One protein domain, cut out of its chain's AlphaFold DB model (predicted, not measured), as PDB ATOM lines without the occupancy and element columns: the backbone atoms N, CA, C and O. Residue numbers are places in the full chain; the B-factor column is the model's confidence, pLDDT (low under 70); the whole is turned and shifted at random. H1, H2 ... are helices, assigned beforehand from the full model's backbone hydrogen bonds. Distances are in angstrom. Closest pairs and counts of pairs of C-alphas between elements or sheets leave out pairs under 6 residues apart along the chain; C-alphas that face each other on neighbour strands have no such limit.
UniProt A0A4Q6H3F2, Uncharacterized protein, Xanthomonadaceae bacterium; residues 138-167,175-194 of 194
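Overview. This is residues 138 to 167 and 175 to 194 of the 194 residues of an uncharacterized protein of Xanthomonadaceae bacterium (UniProt A0A4Q6H3F2). Two helices, H1 and the shorter H2, make a V, with H2 folding back from the end of H1, and the longest helix, H3, lies over this V at a small distance, running the same way as H1. The three centres make a triangle, the contacts between the helices are few, and residues 189 to 194, of which 189 to 193 belong to H3, stick out beyond the rest. The printed part has 50 residues with three named helices, in the order H1, H2, H3, and no named strand; its class is all helix. The whole is compact, with a radius of gyration of the C-alphas of 10.8 A, and has an elongated outline of 30 by 19 by 18 A.

Along the chain. The printed part begins at Ala 138, with its C-alpha at (304.979, 190.999, 389.021), and residues 138 to 144 come before the first named helix. H1 is residues 145 to 157, 18.5 A from first to last C-alpha, and begins with C-alpha 145 at (293.791, 191.909, 400.701). After one residue, Asp 158, comes H2, residues 159 to 165, 10.1 A long. Beyond the cut, H3 is residues 178 to 193, 22.6 A long, and ends with C-alpha 193 at (281.350, 188.065, 375.461).

Arrangement. H1 and H2 touch only at the corner by their link, and H1 does so with residues 154 to 156 alone. Their closest C-alphas are those of Ser 155 and Asp 162, 4.5 A apart. They run opposite ways at a steep tilt of 43 degrees. H3 is close to H1 but not clearly touching it; the closest C-alphas, those of Leu 151 and Leu 181, are 7.4 A apart. H1 and H3 run the same way at a shallow tilt of 32 degrees, only just short of steep. H3 is also close to H2 but not clearly touching it, the closest C-alphas being those of Leu 161 and Val 184, 7.9 A apart. H2 and H3 run opposite ways at a shallow tilt of 29 degrees. In H1, H2 and H3 every pair of O i and N i+4 is within hydrogen-bond range.

Size, cuts and confidence. The two C-alphas farthest apart are those of Thr 141 and Ala 194, 30.7 A; Ala 194 is the chain's last residue. Residues 168 to 174 are not printed, and C-alphas 167 and 175 are 11.9 A apart across this cut, which lies in the link from H2 to H3. The link from H1 to H2 is tight. The mean pLDDT of the printed part is 90.3, and no printed residue is under 70.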
ATOM      1  N   ALA A 138     306.183 190.270 388.608       78.12
ATOM      2  CA  ALA A 138     304.979 190.999 389.021       78.12
ATOM      3  C   ALA A 138     303.749 190.082 389.175       78.12
ATOM      4  O   ALA A 138     302.909 190.304 390.046       78.12
ATOM      5  N   ASP A 139     303.675 189.030 388.370       81.38
ATOM      6  CA  ASP A 139     302.641 187.995 388.341       81.38
ATOM      7  C   ASP A 139     302.804 186.922 389.436       81.38
ATOM      8  O   ASP A 139     301.838 186.229 389.772       81.38
ATOM      9  N   GLU A 140     303.991 186.829 390.039       83.00
ATOM     10  CA  GLU A 140     304.299 185.976 391.196       83.00
ATOM     11  C   GLU A 140     303.997 186.653 392.531       83.00
ATOM     12  O   GLU A 140     303.990 185.995 393.574       83.00
ATOM     13  N   THR A 141     303.746 187.965 392.514       85.25
ATOM     14  CA  THR A 141     303.408 188.688 393.737       85.25
ATOM     15  C   THR A 141     302.067 188.205 394.299       85.25
ATOM     16  O   THR A 141     301.113 187.972 393.538       85.25
ATOM     17  N   PRO A 142     301.976 188.030 395.631       86.81
ATOM     18  CA  PRO A 142     300.722 187.669 396.267       86.81
ATOM     19  C   PRO A 142     299.684 188.766 396.024       86.81
ATOM     20  O   PRO A 142     300.008 189.958 396.015       86.81
ATOM     21  N   ALA A 143     298.436 188.351 395.821       89.00
ATOM     22  CA  ALA A 143     297.313 189.264 395.700       89.00
ATOM     23  C   ALA A 143     297.154 190.091 396.984       89.00
ATOM     24  O   ALA A 143     297.366 189.595 398.095       89.00
ATOM     25  N   THR A 144     296.772 191.358 396.843       91.38
ATOM     26  CA  THR A 144     296.494 192.215 398.000       91.38
ATOM     27  C   THR A 144     295.201 191.787 398.699       91.38
ATOM     28  O   THR A 144     294.346 191.118 398.118       91.38
ATOM     29  N   ALA A 145     295.018 192.203 399.956       91.75
ATOM     30  CA  ALA A 145     293.791 191.909 400.701       91.75
ATOM     31  C   ALA A 145     292.531 192.421 399.973       91.75
ATOM     32  O   ALA A 145     291.527 191.714 399.910       91.75
ATOM     33  N   ASP A 146     292.610 193.605 399.360       94.31
ATOM     34  CA  ASP A 146     291.507 194.192 398.590       94.31
ATOM     35  C   ASP A 146     291.180 193.378 397.334       94.31
ATOM     36  O   ASP A 146     290.010 193.177 396.999       94.31
ATOM     37  N   GLU A 147     292.208 192.870 396.649       93.88
ATOM     38  CA  GLU A 147     292.059 192.006 395.481       93.88
ATOM     39  C   GLU A 147     291.422 190.659 395.851       93.88
ATOM     40  O   GLU A 147     290.518 190.189 395.159       93.88
ATOM     41  N   ILE A 148     291.834 190.069 396.976       92.75
ATOM     42  CA  ILE A 148     291.252 188.830 397.505       92.75
ATOM     43  C   ILE A 148     289.791 189.057 397.920       92.75
ATOM     44  O   ILE A 148     288.922 188.243 397.606       92.75
ATOM     45  N   ALA A 149     289.485 190.185 398.568       92.81
ATOM     46  CA  ALA A 149     288.116 190.548 398.926       92.81
ATOM     47  C   ALA A 149     287.242 190.799 397.684       92.81
ATOM     48  O   ALA A 149     286.055 190.464 397.669       92.81
ATOM     49  N   ALA A 150     287.802 191.381 396.621       93.62
ATOM     50  CA  ALA A 150     287.117 191.522 395.339       93.62
ATOM     51  C   ALA A 150     286.855 190.157 394.682       93.62
ATOM     52  O   ALA A 150     285.735 189.914 394.233       93.62
ATOM     53  N   LEU A 151     287.838 189.251 394.692       94.44
ATOM     54  CA  LEU A 151     287.692 187.883 394.191       94.44
ATOM     55  C   LEU A 151     286.606 187.110 394.951       94.44
ATOM     56  O   LEU A 151     285.762 186.473 394.328       94.44
ATOM     57  N   SER A 152     286.590 187.205 396.281       93.69
ATOM     58  CA  SER A 152     285.573 186.563 397.120       93.69
ATOM     59  C   SER A 152     284.165 187.089 396.817       93.69
ATOM     60  O   SER A 152     283.225 186.312 396.662       93.69
ATOM     61  N   ARG A 153     283.998 188.407 396.645       94.31
ATOM     62  CA  ARG A 153     282.707 188.983 396.229       94.31
ATOM     63  C   ARG A 153     282.287 188.507 394.839       94.31
ATOM     64  O   ARG A 153     281.116 188.203 394.629       94.31
ATOM     65  N   ALA A 154     283.233 188.424 393.907       92.75
ATOM     66  CA  ALA A 154     282.979 187.932 392.560       92.75
ATOM     67  C   ALA A 154     282.562 186.453 392.544       92.75
ATOM     68  O   ALA A 154     281.648 186.096 391.805       92.75
ATOM     69  N   SER A 155     283.179 185.603 393.370       93.94
ATOM     70  CA  SER A 155     282.806 184.188 393.458       93.94
ATOM     71  C   SER A 155     281.421 184.005 394.073       93.94
ATOM     72  O   SER A 155     280.634 183.209 393.580       93.94
ATOM     73  N   LEU A 156     281.056 184.805 395.077       93.38
ATOM     74  CA  LEU A 156     279.700 184.784 395.636       93.38
ATOM     75  C   LEU A 156     278.629 185.206 394.618       93.38
ATOM     76  O   LEU A 156     277.507 184.701 394.666       93.38
ATOM     77  N   ALA A 157     278.963 186.120 393.702       93.31
ATOM     78  CA  ALA A 157     278.054 186.574 392.652       93.31
ATOM     79  C   ALA A 157     277.896 185.555 391.506       93.31
ATOM     80  O   ALA A 157     276.827 185.484 390.900       93.31
ATOM     81  N   ASP A 158     278.927 184.754 391.217       93.25
ATOM     82  CA  ASP A 158     278.927 183.766 390.135       93.25
ATOM     83  C   ASP A 158     279.181 182.342 390.658       93.25
ATOM     84  O   ASP A 158     280.313 181.937 390.929       93.25
ATOM     85  N   ARG A 159     278.108 181.537 390.717       92.25
ATOM     86  CA  ARG A 159     278.156 180.133 391.169       92.25
ATOM     87  C   ARG A 159     279.107 179.254 390.362       92.25
ATOM     88  O   ARG A 159     279.568 178.238 390.878       92.25
ATOM     89  N   GLU A 160     279.337 179.568 389.092       92.25
ATOM     90  CA  GLU A 160     280.275 178.804 388.275       92.25
ATOM     91  C   GLU A 160     281.710 179.110 388.699       92.25
ATOM     92  O   GLU A 160     282.473 178.185 388.978       92.25
ATOM     93  N   LEU A 161     282.039 180.396 388.836       92.50
ATOM     94  CA  LEU A 161     283.343 180.839 389.312       92.50
ATOM     95  C   LEU A 161     283.651 180.265 390.700       92.50
ATOM     96  O   LEU A 161     284.742 179.735 390.899       92.50
ATOM     97  N   ASP A 162     282.685 180.296 391.623       93.06
ATOM     98  CA  ASP A 162     282.820 179.710 392.962       93.06
ATOM     99  C   ASP A 162     283.243 178.238 392.914       93.06
ATOM    100  O   ASP A 162     284.209 177.841 393.562       93.06
ATOM    101  N   ARG A 163     282.592 177.429 392.070       91.44
ATOM    102  CA  ARG A 163     282.939 176.010 391.903       91.44
ATOM    103  C   ARG A 163     284.346 175.814 391.348       91.44
ATOM    104  O   ARG A 163     285.027 174.880 391.767       91.44
ATOM    105  N   LEU A 164     284.766 176.667 390.414       90.31
ATOM    106  CA  LEU A 164     286.084 176.579 389.781       90.31
ATOM    107  C   LEU A 164     287.211 176.912 390.762       90.31
ATOM    108  O   LEU A 164     288.242 176.240 390.755       90.31
ATOM    109  N   ILE A 165     287.011 177.910 391.628       91.81
ATOM    110  CA  ILE A 165     288.053 178.393 392.547       91.81
ATOM    111  C   ILE A 165     287.910 177.870 393.981       91.81
ATOM    112  O   ILE A 165     288.770 178.147 394.813       91.81
ATOM    113  N   ALA A 166     286.871 177.090 394.304       89.81
ATOM    114  CA  ALA A 166     286.621 176.574 395.656       89.81
ATOM    115  C   ALA A 166     287.832 175.849 396.272       89.81
ATOM    116  O   ALA A 166     288.045 175.909 397.483       89.81
ATOM    117  N   GLY A 167     288.629 175.160 395.445       86.69
ATOM    118  CA  GLY A 167     289.860 174.495 395.881       86.69
ATOM    119  C   GLY A 167     290.956 175.471 396.316       86.69
ATOM    120  O   GLY A 167     291.693 175.185 397.253       86.69
ATOM    121  N   PRO A 175     299.646 180.578 397.947       87.00
ATOM    122  CA  PRO A 175     298.962 181.864 398.039       87.00
ATOM    123  C   PRO A 175     298.274 182.224 396.715       87.00
ATOM    124  O   PRO A 175     298.748 181.876 395.631       87.00
ATOM    125  N   ILE A 176     297.148 182.938 396.795       89.88
ATOM    126  CA  ILE A 176     296.489 183.502 395.610       89.88
ATOM    127  C   ILE A 176     297.370 184.637 395.088       89.88
ATOM    128  O   ILE A 176     297.693 185.572 395.823       89.88
ATOM    129  N   ARG A 177     297.779 184.543 393.825       90.44
ATOM    130  CA  ARG A 177     298.677 185.505 393.171       90.44
ATOM    131  C   ARG A 177     297.911 186.431 392.246       90.44
ATOM    132  O   ARG A 177     296.780 186.150 391.853       90.44
ATOM    133  N   ARG A 178     298.566 187.507 391.812       89.75
ATOM    134  CA  ARG A 178     298.003 188.399 390.790       89.75
ATOM    135  C   ARG A 178     297.723 187.700 389.459       89.75
ATOM    136  O   ARG A 178     296.679 187.957 388.869       89.75
ATOM    137  N   SER A 179     298.577 186.767 389.035       89.50
ATOM    138  CA  SER A 179     298.318 185.904 387.867       89.50
ATOM    139  C   SER A 179     297.011 185.116 387.992       89.50
ATOM    140  O   SER A 179     296.245 185.022 387.034       89.50
ATOM    141  N   ASP A 180     296.704 184.602 389.186       91.38
ATOM    142  CA  ASP A 180     295.458 183.873 389.437       91.38
ATOM    143  C   ASP A 180     294.229 184.800 389.278       91.38
ATOM    144  O   ASP A 180     293.191 184.385 388.761       91.38
ATOM    145  N   LEU A 181     294.348 186.082 389.648       91.44
ATOM    146  CA  LEU A 181     293.294 187.083 389.433       91.44
ATOM    147  C   LEU A 181     293.092 187.413 387.952       91.44
ATOM    148  O   LEU A 181     291.965 187.674 387.527       91.44
ATOM    149  N   GLU A 182     294.160 187.417 387.155       90.88
ATOM    150  CA  GLU A 182     294.061 187.620 385.706       90.88
ATOM    151  C   GLU A 182     293.297 186.480 385.032       90.88
ATOM    152  O   GLU A 182     292.454 186.746 384.174       90.88
ATOM    153  N   LEU A 183     293.498 185.232 385.475       91.31
ATOM    154  CA  LEU A 183     292.706 184.089 385.009       91.31
ATOM    155  C   LEU A 183     291.209 184.303 385.262       91.31
ATOM    156  O   LEU A 183     290.387 184.084 384.371       91.31
ATOM    157  N   VAL A 184     290.855 184.797 386.450       93.69
ATOM    158  CA  VAL A 184     289.461 185.092 386.814       93.69
ATOM    159  C   VAL A 184     288.892 186.231 385.970       93.69
ATOM    160  O   VAL A 184     287.777 186.120 385.459       93.69
ATOM    161  N   ARG A 185     289.659 187.308 385.759       93.56
ATOM    162  CA  ARG A 185     289.244 188.422 384.891       93.56
ATOM    163  C   ARG A 185     289.030 187.965 383.448       93.56
ATOM    164  O   ARG A 185     288.068 188.396 382.816       93.56
ATOM    165  N   ASN A 186     289.896 187.099 382.926       92.62
ATOM    166  CA  ASN A 186     289.771 186.553 381.575       92.62
ATOM    167  C   ASN A 186     288.533 185.661 381.443       92.62
ATOM    168  O   ASN A 186     287.806 185.777 380.459       92.62
ATOM    169  N   PHE A 187     288.240 184.846 382.458       93.12
ATOM    170  CA  PHE A 187     287.011 184.058 382.519       93.12
ATOM    171  C   PHE A 187     285.754 184.935 382.522       93.12
ATOM    172  O   PHE A 187     284.857 184.720 381.710       93.12
ATOM    173  N   GLN A 188     285.706 185.969 383.364       92.56
ATOM    174  CA  GLN A 188     284.572 186.898 383.406       92.56
ATOM    175  C   GLN A 188     284.376 187.623 382.071       92.56
ATOM    176  O   GLN A 188     283.254 187.715 381.581       92.56
ATOM    177  N   LYS A 189     285.461 188.096 381.444       92.25
ATOM    178  CA  LYS A 189     285.403 188.717 380.111       92.25
ATOM    179  C   LYS A 189     284.847 187.760 379.059       92.25
ATOM    180  O   LYS A 189     283.934 188.142 378.338       92.25
ATOM    181  N   ALA A 190     285.353 186.527 379.005       89.81
ATOM    182  CA  ALA A 190     284.886 185.518 378.056       89.81
ATOM    183  C   ALA A 190     283.408 185.157 378.277       89.81
ATOM    184  O   ALA A 190     282.681 184.923 377.315       89.81
ATOM    185  N   LYS A 191     282.952 185.166 379.533       89.06
ATOM    186  CA  LYS A 191     281.555 184.918 379.906       89.06
ATOM    187  C   LYS A 191     280.617 186.065 379.537       89.06
ATOM    188  O   LYS A 191     279.474 185.808 379.197       89.06
ATOM    189  N   HIS A 192     281.078 187.313 379.598       86.81
ATOM    190  CA  HIS A 192     280.300 188.471 379.144       86.81
ATOM    191  C   HIS A 192     280.287 188.637 377.618       86.81
ATOM    192  O   HIS A 192     279.438 189.358 377.100       86.81
ATOM    193  N   ALA A 193     281.249 188.031 376.917       83.38
ATOM    194  CA  ALA A 193     281.350 188.065 375.461       83.38
ATOM    195  C   ALA A 193     280.582 186.927 374.761       83.38
ATOM    196  O   ALA A 193     280.372 187.010 373.550       83.38
ATOM    197  N   ALA A 194     280.212 185.876 375.499       75.25
ATOM    198  CA  ALA A 194     279.372 184.765 375.045       75.25
ATOM    199  C   ALA A 194     277.884 185.087 375.246       75.25
ATOM    200  O   ALA A 194     277.092 184.706 374.358       75.25
TER     201      ALA A 194